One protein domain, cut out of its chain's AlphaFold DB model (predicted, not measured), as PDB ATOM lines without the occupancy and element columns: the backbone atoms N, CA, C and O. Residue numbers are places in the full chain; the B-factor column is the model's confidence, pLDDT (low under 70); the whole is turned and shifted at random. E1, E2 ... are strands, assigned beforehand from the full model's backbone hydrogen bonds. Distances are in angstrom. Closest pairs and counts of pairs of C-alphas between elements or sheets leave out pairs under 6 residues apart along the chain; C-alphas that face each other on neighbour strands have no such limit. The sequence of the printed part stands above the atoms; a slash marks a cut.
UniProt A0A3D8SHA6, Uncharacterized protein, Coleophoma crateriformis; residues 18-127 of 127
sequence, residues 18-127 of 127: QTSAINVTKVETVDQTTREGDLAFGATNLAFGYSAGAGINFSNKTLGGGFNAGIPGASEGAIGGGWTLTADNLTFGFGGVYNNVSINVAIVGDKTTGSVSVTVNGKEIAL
ATOM      1  N   GLN A  18     -52.117   1.846  25.090       39.25
ATOM      2  CA  GLN A  18     -53.275   1.242  25.730       39.25
ATOM      3  C   GLN A  18     -52.847   0.687  27.094       39.25
ATOM      4  O   GLN A  18     -52.451  -0.468  27.227       39.25
ATOM      5  N   THR A  19     -52.930   1.517  28.131       41.72
ATOM      6  CA  THR A  19     -52.808   1.090  29.530       41.72
ATOM      7  C   THR A  19     -54.154   0.539  30.001       41.72
ATOM      8  O   THR A  19     -54.816   1.117  30.862       41.72
ATOM      9  N   SER A  20     -54.623  -0.552  29.398       45.38
ATOM     10  CA  SER A  20     -55.727  -1.304  29.995       45.38
ATOM     11  C   SER A  20     -55.168  -2.075  31.188       45.38
ATOM     12  O   SER A  20     -54.235  -2.860  31.030       45.38
ATOM     13  N   ALA A  21     -55.699  -1.823  32.386       40.44
ATOM     14  CA  ALA A  21     -55.323  -2.569  33.581       40.44
ATOM     15  C   ALA A  21     -55.516  -4.079  33.347       40.44
ATOM     16  O   ALA A  21     -56.533  -4.506  32.794       40.44
ATOM     17  N   ILE A  22     -54.526  -4.879  33.751       37.16
ATOM     18  CA  ILE A  22     -54.608  -6.341  33.715       37.16
ATOM     19  C   ILE A  22     -55.679  -6.760  34.729       37.16
ATOM     20  O   ILE A  22     -55.505  -6.565  35.930       37.16
ATOM     21  N   ASN A  23     -56.788  -7.322  34.249       39.16
ATOM     22  CA  ASN A  23     -57.857  -7.824  35.108       39.16
ATOM     23  C   ASN A  23     -57.577  -9.285  35.479       39.16
ATOM     24  O   ASN A  23     -57.578 -10.162  34.616       39.16
ATOM     25  N   VAL A  24     -57.364  -9.549  36.769       41.47
ATOM     26  CA  VAL A  24     -57.318 -10.910  37.322       41.47
ATOM     27  C   VAL A  24     -58.746 -11.461  37.327       41.47
ATOM     28  O   VAL A  24     -59.603 -10.950  38.042       41.47
ATOM     29  N   THR A  25     -59.029 -12.472  36.506       43.47
ATOM     30  CA  THR A  25     -60.398 -12.966  36.259       43.47
ATOM     31  C   THR A  25     -60.901 -13.993  37.274       43.47
ATOM     32  O   THR A  25     -62.084 -14.325  37.254       43.47
ATOM     33  N   LYS A  26     -60.049 -14.477  38.189       37.44
ATOM     34  CA  LYS A  26     -60.460 -15.347  39.298       37.44
ATOM     35  C   LYS A  26     -59.454 -15.269  40.450       37.44
ATOM     36  O   LYS A  26     -58.256 -15.416  40.229       37.44
ATOM     37  N   VAL A  27     -59.943 -15.048  41.668       40.47
ATOM     38  CA  VAL A  27     -59.182 -15.205  42.916       40.47
ATOM     39  C   VAL A  27     -59.918 -16.271  43.713       40.47
ATOM     40  O   VAL A  27     -61.057 -16.047  44.114       40.47
ATOM     41  N   GLU A  28     -59.303 -17.434  43.907       44.81
ATOM     42  CA  GLU A  28     -59.853 -18.492  44.755       44.81
ATOM     43  C   GLU A  28     -58.936 -18.732  45.951       44.81
ATOM     44  O   GLU A  28     -57.709 -18.645  45.862       44.81
ATOM     45  N   THR A  29     -59.552 -18.975  47.104       39.62
ATOM     46  CA  THR A  29     -58.854 -19.251  48.355       39.62
ATOM     47  C   THR A  29     -58.356 -20.692  48.344       39.62
ATOM     48  O   THR A  29     -59.147 -21.619  48.211       39.62
ATOM     49  N   VAL A  30     -57.043 -20.877  48.493       40.06
ATOM     50  CA  VAL A  30     -56.411 -22.198  48.603       40.06
ATOM     51  C   VAL A  30     -56.559 -22.709  50.037       40.06
ATOM     52  O   VAL A  30     -56.024 -22.099  50.965       40.06
ATOM     53  N   ASP A  31     -57.250 -23.837  50.222       42.41
ATOM     54  CA  ASP A  31     -57.224 -24.582  51.484       42.41
ATOM     55  C   ASP A  31     -55.923 -25.394  51.567       42.41
ATOM     56  O   ASP A  31     -55.734 -26.412  50.898       42.41
ATOM     57  N   GLN A  32     -54.992 -24.928  52.398       38.22
ATOM     58  CA  GLN A  32     -53.689 -25.571  52.578       38.22
ATOM     59  C   GLN A  32     -53.755 -26.899  53.354       38.22
ATOM     60  O   GLN A  32     -52.743 -27.594  53.461       38.22
ATOM     61  N   THR A  33     -54.920 -27.266  53.891       39.81
ATOM     62  CA  THR A  33     -55.104 -28.448  54.742       39.81
ATOM     63  C   THR A  33     -55.323 -29.718  53.918       39.81
ATOM     64  O   THR A  33     -54.815 -30.776  54.285       39.81
ATOM     65  N   THR A  34     -56.029 -29.629  52.785       41.34
ATOM     66  CA  THR A  34     -56.415 -30.789  51.954       41.34
ATOM     67  C   THR A  34     -55.524 -31.008  50.728       41.34
ATOM     68  O   THR A  34     -55.502 -32.115  50.196       41.34
ATOM     69  N   ARG A  35     -54.731 -30.004  50.314       36.47
ATOM     70  CA  ARG A  35     -53.815 -30.047  49.146       36.47
ATOM     71  C   ARG A  35     -54.478 -30.410  47.806       36.47
ATOM     72  O   ARG A  35     -53.771 -30.780  46.872       36.47
ATOM     73  N   GLU A  36     -55.794 -30.278  47.688       32.88
ATOM     74  CA  GLU A  36     -56.479 -30.290  46.394       32.88
ATOM     75  C   GLU A  36     -56.614 -28.851  45.891       32.88
ATOM     76  O   GLU A  36     -57.086 -27.971  46.611       32.88
ATOM     77  N   GLY A  37     -56.178 -28.598  44.658       32.59
ATOM     78  CA  GLY A  37     -56.357 -27.304  44.015       32.59
ATOM     79  C   GLY A  37     -55.986 -27.340  42.538       32.59
ATOM     80  O   GLY A  37     -54.885 -27.756  42.184       32.59
ATOM     81  N   ASP A  38     -56.895 -26.858  41.693       35.16
ATOM     82  CA  ASP A  38     -56.602 -26.483  40.313       35.16
ATOM     83  C   ASP A  38     -56.143 -25.021  40.308       35.16
ATOM     84  O   ASP A  38     -56.902 -24.128  40.693       35.16
ATOM     85  N   LEU A  39     -54.910 -24.741  39.881       36.09
ATOM     86  CA  LEU A  39     -54.494 -23.357  39.668       36.09
ATOM     87  C   LEU A  39     -54.836 -22.899  38.246       36.09
ATOM     88  O   LEU A  39     -54.385 -23.468  37.252       36.09
ATOM     89  N   ALA A  40     -55.596 -21.808  38.163       38.59
ATOM     90  CA  ALA A  40     -55.947 -21.148  36.916       38.59
ATOM     91  C   ALA A  40     -54.843 -20.186  36.451       38.59
ATOM     92  O   ALA A  40     -54.428 -19.289  37.184       38.59
ATOM     93  N   PHE A  41     -54.443 -20.313  35.187       41.03
ATOM     94  CA  PHE A  41     -53.577 -19.355  34.504       41.03
ATOM     95  C   PHE A  41     -54.137 -19.092  33.111       41.03
ATOM     96  O   PHE A  41     -53.920 -19.836  32.160       41.03
ATOM     97  N   GLY A  42     -54.887 -18.006  32.997       40.56
ATOM     98  CA  GLY A  42     -55.368 -17.491  31.727       40.56
ATOM     99  C   GLY A  42     -55.427 -15.982  31.838       40.56
ATOM    100  O   GLY A  42     -56.284 -15.448  32.536       40.56
ATOM    101  N   ALA A  43     -54.497 -15.287  31.189       35.91
ATOM    102  CA  ALA A  43     -54.615 -13.851  31.008       35.91
ATOM    103  C   ALA A  43     -55.545 -13.606  29.817       35.91
ATOM    104  O   ALA A  43     -55.190 -13.877  28.673       35.91
ATOM    105  N   THR A  44     -56.743 -13.093  30.073       36.81
ATOM    106  CA  THR A  44     -57.586 -12.504  29.025       36.81
ATOM    107  C   THR A  44     -57.280 -11.014  28.907       36.81
ATOM    108  O   THR A  44     -57.036 -10.358  29.918       36.81
ATOM    109  N   ASN A  45     -57.328 -10.473  27.684       36.06
ATOM    110  CA  ASN A  45     -56.993  -9.079  27.350       36.06
ATOM    111  C   ASN A  45     -55.486  -8.737  27.328       36.06
ATOM    112  O   ASN A  45     -55.104  -7.585  27.537       36.06
ATOM    113  N   LEU A  46     -54.617  -9.713  27.023       43.66
ATOM    114  CA  LEU A  46     -53.321  -9.405  26.395       43.66
ATOM    115  C   LEU A  46     -53.618  -8.577  25.127       43.66
ATOM    116  O   LEU A  46     -54.658  -8.808  24.517       43.66
ATOM    117  N   ALA A  47     -52.786  -7.590  24.770       40.53
ATOM    118  CA  ALA A  47     -53.050  -6.498  23.799       40.53
ATOM    119  C   ALA A  47     -53.281  -6.915  22.316       40.53
ATOM    120  O   ALA A  47     -52.948  -6.209  21.372       40.53
ATOM    121  N   PHE A  48     -53.785  -8.120  22.113       39.75
ATOM    122  CA  PHE A  48     -53.346  -9.076  21.131       39.75
ATOM    123  C   PHE A  48     -54.267 -10.282  21.358       39.75
ATOM    124  O   PHE A  48     -54.035 -11.052  22.285       39.75
ATOM    125  N   GLY A  49     -55.387 -10.362  20.627       36.66
ATOM    126  CA  GLY A  49     -56.491 -11.315  20.846       36.66
ATOM    127  C   GLY A  49     -56.118 -12.787  20.631       36.66
ATOM    128  O   GLY A  49     -56.658 -13.433  19.737       36.66
ATOM    129  N   TYR A  50     -55.166 -13.305  21.406       52.06
ATOM    130  CA  TYR A  50     -54.384 -14.496  21.089       52.06
ATOM    131  C   TYR A  50     -54.428 -15.545  22.209       52.06
ATOM    132  O   TYR A  50     -54.578 -15.229  23.390       52.06
ATOM    133  N   SER A  51     -54.253 -16.812  21.823       51.28
ATOM    134  CA  SER A  51     -54.142 -17.971  22.711       51.28
ATOM    135  C   SER A  51     -52.741 -18.046  23.328       51.28
ATOM    136  O   SER A  51     -51.869 -18.762  22.829       51.28
ATOM    137  N   ALA A  52     -52.517 -17.282  24.393       58.25
ATOM    138  CA  ALA A  52     -51.349 -17.428  25.250       58.25
ATOM    139  C   ALA A  52     -51.786 -17.878  26.646       58.25
ATOM    140  O   ALA A  52     -52.730 -17.333  27.220       58.25
ATOM    141  N   GLY A  53     -51.106 -18.892  27.170       62.97
ATOM    142  CA  GLY A  53     -51.349 -19.451  28.493       62.97
ATOM    143  C   GLY A  53     -50.052 -19.475  29.281       62.97
ATOM    144  O   GLY A  53     -48.988 -19.724  28.718       62.97
ATOM    145  N   ALA A  54     -50.138 -19.202  30.576       74.81
ATOM    146  CA  ALA A  54     -49.125 -19.624  31.537       74.81
ATOM    147  C   ALA A  54     -49.731 -20.752  32.383       74.81
ATOM    148  O   ALA A  54     -50.875 -21.121  32.151       74.81
ATOM    149  N   GLY A  55     -48.990 -21.322  33.324       65.88
ATOM    150  CA  GLY A  55     -49.411 -22.456  34.141       65.88
ATOM    151  C   GLY A  55     -48.448 -22.656  35.305       65.88
ATOM    152  O   GLY A  55     -47.243 -22.582  35.085       65.88
ATOM    153  N   ILE A  56     -48.933 -22.930  36.515       73.69
ATOM    154  CA  ILE A  56     -48.152 -23.392  37.674       73.69
ATOM    155  C   ILE A  56     -48.977 -24.435  38.428       73.69
ATOM    156  O   ILE A  56     -50.040 -24.140  38.955       73.69
ATOM    157  N   ASN A  57     -48.462 -25.646  38.544       71.56
ATOM    158  CA  ASN A  57     -49.118 -26.747  39.225       71.56
ATOM    159  C   ASN A  57     -48.316 -27.135  40.464       71.56
ATOM    160  O   ASN A  57     -47.092 -27.270  40.410       71.56
ATOM    161  N   PHE A  58     -49.018 -27.364  41.570       71.38
ATOM    162  CA  PHE A  58     -48.438 -27.857  42.813       71.38
ATOM    163  C   PHE A  58     -48.902 -29.297  43.012       71.38
ATOM    164  O   PHE A  58     -50.091 -29.589  42.932       71.38
ATOM    165  N   SER A  59     -47.975 -30.206  43.284       68.50
ATOM    166  CA  SER A  59     -48.289 -31.580  43.664       68.50
ATOM    167  C   SER A  59     -47.368 -32.038  44.796       68.50
ATOM    168  O   SER A  59     -46.483 -31.311  45.256       68.50
ATOM    169  N   ASN A  60     -47.602 -33.237  45.331       75.69
ATOM    170  CA  ASN A  60     -46.810 -33.734  46.452       75.69
ATOM    171  C   ASN A  60     -45.317 -33.814  46.073       75.69
ATOM    172  O   ASN A  60     -44.930 -34.620  45.229       75.69
ATOM    173  N   LYS A  61     -44.489 -32.992  46.735       80.50
ATOM    174  CA  LYS A  61     -43.032 -32.865  46.526       80.50
ATOM    175  C   LYS A  61     -42.600 -32.368  45.139       80.50
ATOM    176  O   LYS A  61     -41.421 -32.472  44.813       80.50
ATOM    177  N   THR A  62     -43.521 -31.823  44.349       79.62
ATOM    178  CA  THR A  62     -43.215 -31.311  43.012       79.62
ATOM    179  C   THR A  62     -43.951 -30.000  42.770       79.62
ATOM    180  O   THR A  62     -45.139 -29.871  43.053       79.62
ATOM    181  N   LEU A  63     -43.239 -29.021  42.232       82.31
ATOM    182  CA  LEU A  63     -43.783 -27.766  41.738       82.31
ATOM    183  C   LEU A  63     -43.438 -27.683  40.258       82.31
ATOM    184  O   LEU A  63     -42.292 -27.901  39.890       82.31
ATOM    185  N   GLY A  64     -44.394 -27.377  39.399       84.00
ATOM    186  CA  GLY A  64     -44.119 -27.233  37.978       84.00
ATOM    187  C   GLY A  64     -44.917 -26.111  37.369       84.00
ATOM    188  O   GLY A  64     -45.787 -25.533  38.008       84.00
ATOM    189  N   GLY A  65     -44.634 -25.813  36.117       83.12
ATOM    190  CA  GLY A  65     -45.363 -24.806  35.379       83.12
ATOM    191  C   GLY A  65     -44.983 -24.806  33.917       83.12
ATOM    192  O   GLY A  65     -44.138 -25.583  33.478       83.12
ATOM    193  N   GLY A  66     -45.614 -23.929  33.155       85.19
ATOM    194  CA  GLY A  66     -45.334 -23.790  31.742       85.19
ATOM    195  C   GLY A  66     -46.006 -22.587  31.123       85.19
ATOM    196  O   GLY A  66     -46.706 -21.826  31.789       85.19
ATOM    197  N   PHE A  67     -45.744 -22.401  29.842       83.25
ATOM    198  CA  PHE A  67     -46.361 -21.364  29.043       83.25
ATOM    199  C   PHE A  67     -46.413 -21.780  27.580       83.25
ATOM    200  O   PHE A  67     -45.638 -22.621  27.122       83.25
ATOM    201  N   ASN A  68     -47.306 -21.150  26.833       80.44
ATOM    202  CA  ASN A  68     -47.380 -21.268  25.389       80.44
ATOM    203  C   ASN A  68     -47.923 -19.973  24.787       80.44
ATOM    204  O   ASN A  68     -48.745 -19.292  25.395       80.44
ATOM    205  N   ALA A  69     -47.480 -19.658  23.577       76.19
ATOM    206  CA  ALA A  69     -48.015 -18.586  22.751       76.19
ATOM    207  C   ALA A  69     -47.814 -18.942  21.274       76.19
ATOM    208  O   ALA A  69     -46.834 -19.594  20.921       76.19
ATOM    209  N   GLY A  70     -48.713 -18.507  20.395       75.88
ATOM    210  CA  GLY A  70     -48.553 -18.735  18.961       75.88
ATOM    211  C   GLY A  70     -49.406 -17.820  18.093       75.88
ATOM    212  O   GLY A  70     -50.363 -17.213  18.578       75.88
ATOM    213  N   ILE A  71     -49.040 -17.720  16.813       69.06
ATOM    214  CA  ILE A  71     -49.785 -16.974  15.793       69.06
ATOM    215  C   ILE A  71     -51.015 -17.801  15.355       69.06
ATOM    216  O   ILE A  71     -50.852 -18.911  14.846       69.06
ATOM    217  N   PRO A  72     -52.255 -17.297  15.517       62.16
ATOM    218  CA  PRO A  72     -53.460 -18.027  15.125       62.16
ATOM    219  C   PRO A  72     -53.504 -18.343  13.627       62.16
ATOM    220  O   PRO A  72     -53.221 -17.485  12.794       62.16
ATOM    221  N   GLY A  73     -53.904 -19.567  13.280       63.09
ATOM    222  CA  GLY A  73     -54.038 -19.999  11.884       63.09
ATOM    223  C   GLY A  73     -52.711 -20.178  11.138       63.09
ATOM    224  O   GLY A  73     -52.732 -20.544   9.966       63.09
ATOM    225  N   ALA A  74     -51.572 -19.957  11.800       70.00
ATOM    226  CA  ALA A  74     -50.255 -20.232  11.255       70.00
ATOM    227  C   ALA A  74     -49.718 -21.559  11.805       70.00
ATOM    228  O   ALA A  74     -49.871 -21.877  12.984       70.00
ATOM    229  N   SER A  75     -49.043 -22.324  10.948       69.88
ATOM    230  CA  SER A  75     -48.252 -23.488  11.364       69.88
ATOM    231  C   SER A  75     -46.901 -23.099  11.982       69.88
ATOM    232  O   SER A  75     -46.156 -23.972  12.418       69.88
ATOM    233  N   GLU A  76     -46.568 -21.804  11.998       74.94
ATOM    234  CA  GLU A  76     -45.290 -21.251  12.451       74.94
ATOM    235  C   GLU A  76     -45.493 -20.002  13.307       74.94
ATOM    236  O   GLU A  76     -46.545 -19.368  13.270       74.94
ATOM    237  N   GLY A  77     -44.462 -19.626  14.064       80.38
ATOM    238  CA  GLY A  77     -44.536 -18.528  15.020       80.38
ATOM    239  C   GLY A  77     -45.217 -18.973  16.307       80.38
ATOM    240  O   GLY A  77     -46.160 -18.336  16.767       80.38
ATOM    241  N   ALA A  78     -44.749 -20.084  16.872       84.12
ATOM    242  CA  ALA A  78     -45.202 -20.601  18.155       84.12
ATOM    243  C   ALA A  78     -44.016 -20.775  19.099       84.12
ATOM    244  O   ALA A  78     -42.933 -21.176  18.672       84.12
ATOM    245  N   ILE A  79     -44.230 -20.488  20.378       87.94
ATOM    246  CA  ILE A  79     -43.292 -20.756  21.463       87.94
ATOM    247  C   ILE A  79     -44.016 -21.430  22.618       87.94
ATOM    248  O   ILE A  79     -45.216 -21.247  22.831       87.94
ATOM    249  N   GLY A  80     -43.263 -22.167  23.413       87.94
ATOM    250  CA  GLY A  80     -43.744 -22.707  24.664       87.94
ATOM    251  C   GLY A  80     -42.601 -23.158  25.542       87.94
ATOM    252  O   GLY A  80     -41.438 -23.168  25.144       87.94
ATOM    253  N   GLY A  81     -42.933 -23.518  26.761       90.31
ATOM    254  CA  GLY A  81     -41.948 -23.975  27.711       90.31
ATOM    255  C   GLY A  81     -42.597 -24.552  28.944       90.31
ATOM    256  O   GLY A  81     -43.792 -24.389  29.185       90.31
ATOM    257  N   GLY A  82     -41.780 -25.239  29.718       90.31
ATOM    258  CA  GLY A  82     -42.197 -25.900  30.935       90.31
ATOM    259  C   GLY A  82     -41.055 -25.951  31.922       90.31
ATOM    260  O   GLY A  82     -39.891 -25.846  31.549       90.31
ATOM    261  N   TRP A  83     -41.379 -26.111  33.188       93.50
ATOM    262  CA  TRP A  83     -40.387 -26.343  34.217       93.50
ATOM    263  C   TRP A  83     -40.958 -27.238  35.301       93.50
ATOM    264  O   TRP A  83     -42.172 -27.328  35.500       93.50
ATOM    265  N   THR A  84     -40.078 -27.948  35.989       90.62
ATOM    266  CA  THR A  84     -40.430 -28.768  37.141       90.62
ATOM    267  C   THR A  84     -39.315 -28.679  38.161       90.62
ATOM    268  O   THR A  84     -38.145 -28.806  37.831       90.62
ATOM    269  N   LEU A  85     -39.684 -28.456  39.410       90.69
ATOM    270  CA  LEU A  85     -38.815 -28.456  40.564       90.69
ATOM    271  C   LEU A  85     -39.275 -29.566  41.505       90.69
ATOM    272  O   LEU A  85     -40.427 -29.599  41.942       90.69
ATOM    273  N   THR A  86     -38.352 -30.455  41.833       89.75
ATOM    274  CA  THR A  86     -38.521 -31.499  42.841       89.75
ATOM    275  C   THR A  86     -37.525 -31.277  43.982       89.75
ATOM    276  O   THR A  86     -36.785 -30.292  44.008       89.75
ATOM    277  N   ALA A  87     -37.487 -32.196  44.948       89.38
ATOM    278  CA  ALA A  87     -36.446 -32.194  45.974       89.38
ATOM    279  C   ALA A  87     -35.033 -32.458  45.410       89.38
ATOM    280  O   ALA A  87     -34.052 -32.087  46.068       89.38
ATOM    281  N   ASP A  88     -34.956 -33.072  44.224       92.00
ATOM    282  CA  ASP A  88     -33.740 -33.660  43.658       92.00
ATOM    283  C   ASP A  88     -33.278 -32.955  42.378       92.00
ATOM    284  O   ASP A  88     -32.089 -32.963  42.069       92.00
ATOM    285  N   ASN A  89     -34.179 -32.311  41.633       94.00
ATOM    286  CA  ASN A  89     -33.823 -31.650  40.382       94.00
ATOM    287  C   ASN A  89     -34.697 -30.442  40.039       94.00
ATOM    288  O   ASN A  89     -35.834 -30.300  40.492       94.00
ATOM    289  N   LEU A  90     -34.129 -29.588  39.191       95.69
ATOM    290  CA  LEU A  90     -34.827 -28.573  38.420       95.69
ATOM    291  C   LEU A  90     -34.736 -28.956  36.944       95.69
ATOM    292  O   LEU A  90     -33.639 -29.113  36.416       95.69
ATOM    293  N   THR A  91     -35.870 -29.048  36.266       95.19
ATOM    294  CA  THR A  91     -35.943 -29.139  34.810       95.19
ATOM    295  C   THR A  91     -36.558 -27.864  34.255       95.19
ATOM    296  O   THR A  91     -37.494 -27.302  34.824       95.19
ATOM    297  N   PHE A  92     -36.027 -27.394  33.135       95.69
ATOM    298  CA  PHE A  92     -36.595 -26.306  32.352       95.69
ATOM    299  C   PHE A  92     -36.535 -26.681  30.877       95.69
ATOM    300  O   PHE A  92     -35.528 -27.192  30.399       95.69
ATOM    301  N   GLY A  93     -37.611 -26.416  30.152       95.69
ATOM    302  CA  GLY A  93     -37.735 -26.639  28.727       95.69
ATOM    303  C   GLY A  93     -38.247 -25.384  28.038       95.69
ATOM    304  O   GLY A  93     -39.160 -24.724  28.532       95.69
ATOM    305  N   PHE A  94     -37.688 -25.085  26.874       94.56
ATOM    306  CA  PHE A  94     -38.166 -24.054  25.966       94.56
ATOM    307  C   PHE A  94     -38.212 -24.615  24.551       94.56
ATOM    308  O   PHE A  94     -37.254 -25.231  24.094       94.56
ATOM    309  N   GLY A  95     -39.309 -24.382  23.849       93.06
ATOM    310  CA  GLY A  95     -39.509 -24.794  22.474       93.06
ATOM    311  C   GLY A  95     -40.047 -23.643  21.640       93.06
ATOM    312  O   GLY A  95     -40.803 -22.804  22.131       93.06
ATOM    313  N   GLY A  96     -39.687 -23.615  20.365       89.19
ATOM    314  CA  GLY A  96     -40.261 -22.673  19.422       89.19
ATOM    315  C   GLY A  96     -40.125 -23.119  17.976       89.19
ATOM    316  O   GLY A  96     -39.205 -23.859  17.626       89.19
ATOM    317  N   VAL A  97     -41.045 -22.644  17.142       87.00
ATOM    318  CA  VAL A  97     -41.060 -22.872  15.695       87.00
ATOM    319  C   VAL A  97     -41.231 -21.538  14.981       87.00
ATOM    320  O   VAL A  97     -42.189 -20.812  15.249       87.00
ATOM    321  N   TYR A  98     -40.321 -21.213  14.066       84.62
ATOM    322  CA  TYR A  98     -40.370 -20.010  13.230       84.62
ATOM    323  C   TYR A  98     -39.645 -20.257  11.905       84.62
ATOM    324  O   TYR A  98     -38.574 -20.855  11.909       84.62
ATOM    325  N   ASN A  99     -40.183 -19.776  10.781       88.56
ATOM    326  CA  ASN A  99     -39.539 -19.858   9.463       88.56
ATOM    327  C   ASN A  99     -39.031 -21.276   9.130       88.56
ATOM    328  O   ASN A  99     -37.855 -21.469   8.819       88.56
ATOM    329  N   ASN A 100     -39.889 -22.282   9.313       86.06
ATOM    330  CA  ASN A 100     -39.582 -23.714   9.196       86.06
ATOM    331  C   ASN A 100     -38.436 -24.244  10.091       86.06
ATOM    332  O   ASN A 100     -37.998 -25.383   9.923       86.06
ATOM    333  N   VAL A 101     -37.952 -23.465  11.058       89.25
ATOM    334  CA  VAL A 101     -36.920 -23.861  12.022       89.25
ATOM    335  C   VAL A 101     -37.569 -24.186  13.358       89.25
ATOM    336  O   VAL A 101     -38.384 -23.420  13.867       89.25
ATOM    337  N   SER A 102     -37.178 -25.318  13.945       91.62
ATOM    338  CA  SER A 102     -37.534 -25.688  15.316       91.62
ATOM    339  C   SER A 102     -36.324 -25.563  16.237       91.62
ATOM    340  O   SER A 102     -35.230 -26.040  15.918       91.62
ATOM    341  N   ILE A 103     -36.537 -24.957  17.400       92.81
ATOM    342  CA  ILE A 103     -35.582 -24.933  18.503       92.81
ATOM    343  C   ILE A 103     -36.224 -25.570  19.730       92.81
ATOM    344  O   ILE A 103     -37.357 -25.257  20.075       92.81
ATOM    345  N   ASN A 104     -35.491 -26.463  20.382       94.62
ATOM    346  CA  ASN A 104     -35.865 -27.087  21.640       94.62
ATOM    347  C   ASN A 104     -34.655 -27.031  22.559       94.62
ATOM    348  O   ASN A 104     -33.602 -27.561  22.218       94.62
ATOM    349  N   VAL A 105     -34.795 -26.388  23.703       97.12
ATOM    350  CA  VAL A 105     -33.775 -26.300  24.739       97.12
ATOM    351  C   VAL A 105     -34.309 -27.012  25.965       97.12
ATOM    352  O   VAL A 105     -35.433 -26.744  26.379       97.12
ATOM    353  N   ALA A 106     -33.512 -27.893  26.558       96.31
ATOM    354  CA  ALA A 106     -33.801 -28.449  27.872       96.31
ATOM    355  C   ALA A 106     -32.592 -28.268  28.785       96.31
ATOM    356  O   ALA A 106     -31.463 -28.533  28.381       96.31
ATOM    357  N   ILE A 107     -32.848 -27.818  30.006       97.25
ATOM    358  CA  ILE A 107     -31.872 -27.625  31.070       97.25
ATOM    359  C   ILE A 107     -32.283 -28.531  32.222       97.25
ATOM    360  O   ILE A 107     -33.448 -28.519  32.627       97.25
ATOM    361  N   VAL A 108     -31.336 -29.292  32.760       97.12
ATOM    362  CA  VAL A 108     -31.542 -30.099  33.963       97.12
ATOM    363  C   VAL A 108     -30.450 -29.762  34.965       97.12
ATOM    364  O   VAL A 108     -29.272 -29.956  34.689       97.12
ATOM    365  N   GLY A 109     -30.844 -29.248  36.124       97.12
ATOM    366  CA  GLY A 109     -29.989 -29.152  37.300       97.12
ATOM    367  C   GLY A 109     -30.285 -30.320  38.230       97.12
ATOM    368  O   GLY A 109     -31.410 -30.444  38.711       97.12
ATOM    369  N   ASP A 110     -29.290 -31.159  38.488       95.44
ATOM    370  CA  ASP A 110     -29.372 -32.279  39.421       95.44
ATOM    371  C   ASP A 110     -28.697 -31.889  40.741       95.44
ATOM    372  O   ASP A 110     -27.520 -31.527  40.783       95.44
ATOM    373  N   LYS A 111     -29.452 -31.928  41.838       92.50
ATOM    374  CA  LYS A 111     -28.956 -31.574  43.170       92.50
ATOM    375  C   LYS A 111     -28.065 -32.666  43.759       92.50
ATOM    376  O   LYS A 111     -27.163 -32.354  44.532       92.50
ATOM    377  N   THR A 112     -28.345 -33.930  43.455       91.81
ATOM    378  CA  THR A 112     -27.617 -35.080  43.997       91.81
ATOM    379  C   THR A 112     -26.175 -35.083  43.511       91.81
ATOM    380  O   THR A 112     -25.266 -35.349  44.295       91.81
ATOM    381  N   THR A 113     -25.956 -34.755  42.241       94.19
ATOM    382  CA  THR A 113     -24.621 -34.701  41.630       94.19
ATOM    383  C   THR A 113     -24.038 -33.287  41.594       94.19
ATOM    384  O   THR A 113     -22.828 -33.131  41.445       94.19
ATOM    385  N   GLY A 114     -24.880 -32.254  41.706       93.50
ATOM    386  CA  GLY A 114     -24.507 -30.857  41.474       93.50
ATOM    387  C   GLY A 114     -24.305 -30.515  39.994       93.50
ATOM    388  O   GLY A 114     -23.824 -29.423  39.686       93.50
ATOM    389  N   SER A 115     -24.630 -31.428  39.073       95.38
ATOM    390  CA  SER A 115     -24.430 -31.221  37.638       95.38
ATOM    391  C   SER A 115     -25.543 -30.383  37.022       95.38
ATOM    392  O   SER A 115     -26.715 -30.544  37.366       95.38
ATOM    393  N   VAL A 116     -25.186 -29.571  36.030       96.94
ATOM    394  CA  VAL A 116     -26.140 -28.953  35.108       96.94
ATOM    395  C   VAL A 116     -25.883 -29.526  33.721       96.94
ATOM    396  O   VAL A 116     -24.736 -29.564  33.284       96.94
ATOM    397  N   SER A 117     -26.932 -29.966  33.033       96.44
ATOM    398  CA  SER A 117     -26.870 -30.358  31.628       96.44
ATOM    399  C   SER A 117     -27.781 -29.469  30.796       96.44
ATOM    400  O   SER A 117     -28.858 -29.057  31.235       96.44
ATOM    401  N   VAL A 118     -27.331 -29.149  29.585       97.56
ATOM    402  CA  VAL A 118     -28.113 -28.394  28.607       97.56
ATOM    403  C   VAL A 118     -28.138 -29.175  27.311       97.56
ATOM    404  O   VAL A 118     -27.102 -29.604  26.812       97.56
ATOM    405  N   THR A 119     -29.326 -29.339  26.741       96.44
ATOM    406  CA  THR A 119     -29.498 -29.904  25.406       96.44
ATOM    407  C   THR A 119     -30.174 -28.898  24.492       96.44
ATOM    408  O   THR A 119     -31.101 -28.199  24.904       96.44
ATOM    409  N   VAL A 120     -29.717 -28.831  23.243       96.25
ATOM    410  CA  VAL A 120     -30.342 -28.054  22.172       96.25
ATOM    411  C   VAL A 120     -30.657 -28.998  21.022       96.25
ATOM    412  O   VAL A 120     -29.774 -29.666  20.487       96.25
ATOM    413  N   ASN A 121     -31.933 -29.087  20.653       94.06
ATOM    414  CA  ASN A 121     -32.456 -30.015  19.651       94.06
ATOM    415  C   ASN A 121     -32.000 -31.466  19.903       94.06
ATOM    416  O   ASN A 121     -31.602 -32.177  18.982       94.06
ATOM    417  N   GLY A 122     -32.026 -31.877  21.176       91.19
ATOM    418  CA  GLY A 122     -31.643 -33.219  21.623       91.19
ATOM    419  C   GLY A 122     -30.135 -33.483  21.677       91.19
ATOM    420  O   GLY A 122     -29.736 -34.600  21.987       91.19
ATOM    421  N   LYS A 123     -29.289 -32.486  21.388       96.12
ATOM    422  CA  LYS A 123     -27.829 -32.601  21.490       96.12
ATOM    423  C   LYS A 123     -27.334 -31.914  22.747       96.12
ATOM    424  O   LYS A 123     -27.653 -30.748  22.960       96.12
ATOM    425  N   GLU A 124     -26.554 -32.625  23.548       95.81
ATOM    426  CA  GLU A 124     -25.906 -32.061  24.729       95.81
ATOM    427  C   GLU A 124     -24.881 -30.991  24.337       95.81
ATOM    428  O   GLU A 124     -24.132 -31.147  23.368       95.81
ATOM    429  N   ILE A 125     -24.886 -29.891  25.082       94.50
ATOM    430  CA  ILE A 125     -23.973 -28.765  24.936       94.50
ATOM    431  C   ILE A 125     -23.067 -28.746  26.162       94.50
ATOM    432  O   ILE A 125     -23.551 -28.741  27.292       94.50
ATOM    433  N   ALA A 126     -21.756 -28.722  25.930       90.44
ATOM    434  CA  ALA A 126     -20.783 -28.545  26.999       90.44
ATOM    435  C   ALA A 126     -20.933 -27.145  27.621       90.44
ATOM    436  O   ALA A 126     -21.009 -26.154  26.888       90.44
ATOM    437  N   LEU A 127     -20.992 -27.100  28.954       84.00
ATOM    438  CA  LEU A 127     -21.120 -25.885  29.765       84.00
ATOM    439  C   LEU A 127     -19.767 -25.333  30.212       84.00
ATOM    440  O   LEU A 127     -18.855 -26.151  30.475       84.00
TER     441      LEU A 127
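What this domain is: This is residues 18 to 127 of the 127 residues of an uncharacterized protein of Coleophoma crateriformis (UniProt A0A3D8SHA6). A single-layer, twisted sheet of seven strands, E1 to E7, zigzags from hairpin to hairpin, with no named element over either face. Before it, residues 18 to 52 make a long, wide loop with no named element, which folds back on itself beyond the E1 edge. The strands lie side by side in chain order, E1 E2 E3 E4 E5 E6 E7, all antiparallel. The printed part has 110 residues and no named helix; its class is all strand, with 53 residues, under half, in named elements. It is loose, with a radius of gyration of the C-alphas of 17.3 A, and flat, spanning 48 by 44 by 23 A.

How they stand to each other: After residues 18 to 52 comes E1, residues 53 to 59, an edge strand. It forms a hairpin with E2, residues 62 to 70, at 168 degrees between directions; N 55 and O 66 are 2.8 A apart, within hydrogen-bond range. E2 is antiparallel to E3, residues 78 to 86, at 176 degrees, with N 67 and O 81 at 2.9 A. E3 is antiparallel to E4, residues 89 to 98, also at 176 degrees, with N 82 and O 93 at 2.9 A. E4 and E5, residues 101 to 110, stand at 174 degrees, with N 94 and O 105 at 2.8 A. E5 and E6, residues 116 to 120, form a hairpin at 170 degrees, with N 108 and O 117 at 2.9 A. E6 and E7, residues 123 to 125, are antiparallel at 131 degrees, with N 120 and O 123 at 2.8 A. E7 is the other edge strand. The seven strands form a meander, each the antiparallel neighbour of the one before. E1 and E7 are apart.

Where its parts are: E1 begins at C-alpha 53, at (-51.349, -19.451, 28.493), and is 19.7 A long from first to last C-alpha. E2 measures 27.7 A and E3 27.8 A. E4, 30.3 A, runs from C-alpha 89 at (-33.823, -31.650, 40.382) to C-alpha 98. E5 measures 29.6 A, E6 13.6 A and E7 6.4 A. E7 ends at C-alpha 125, at (-23.973, -28.765, 24.936).

The domain as a whole: The two C-alphas farthest apart, those of Thr 33 and Asn 99, are 48.6 A apart. From edge to edge the strands' lines turn by 83 degrees. The printed part has no cut. The link from E2 to E3 is short, with 7 residues, and the other links between strands are tight. The mean pLDDT of the printed part is 71.9; 42 residues are under 70, among them residues 18 to 53.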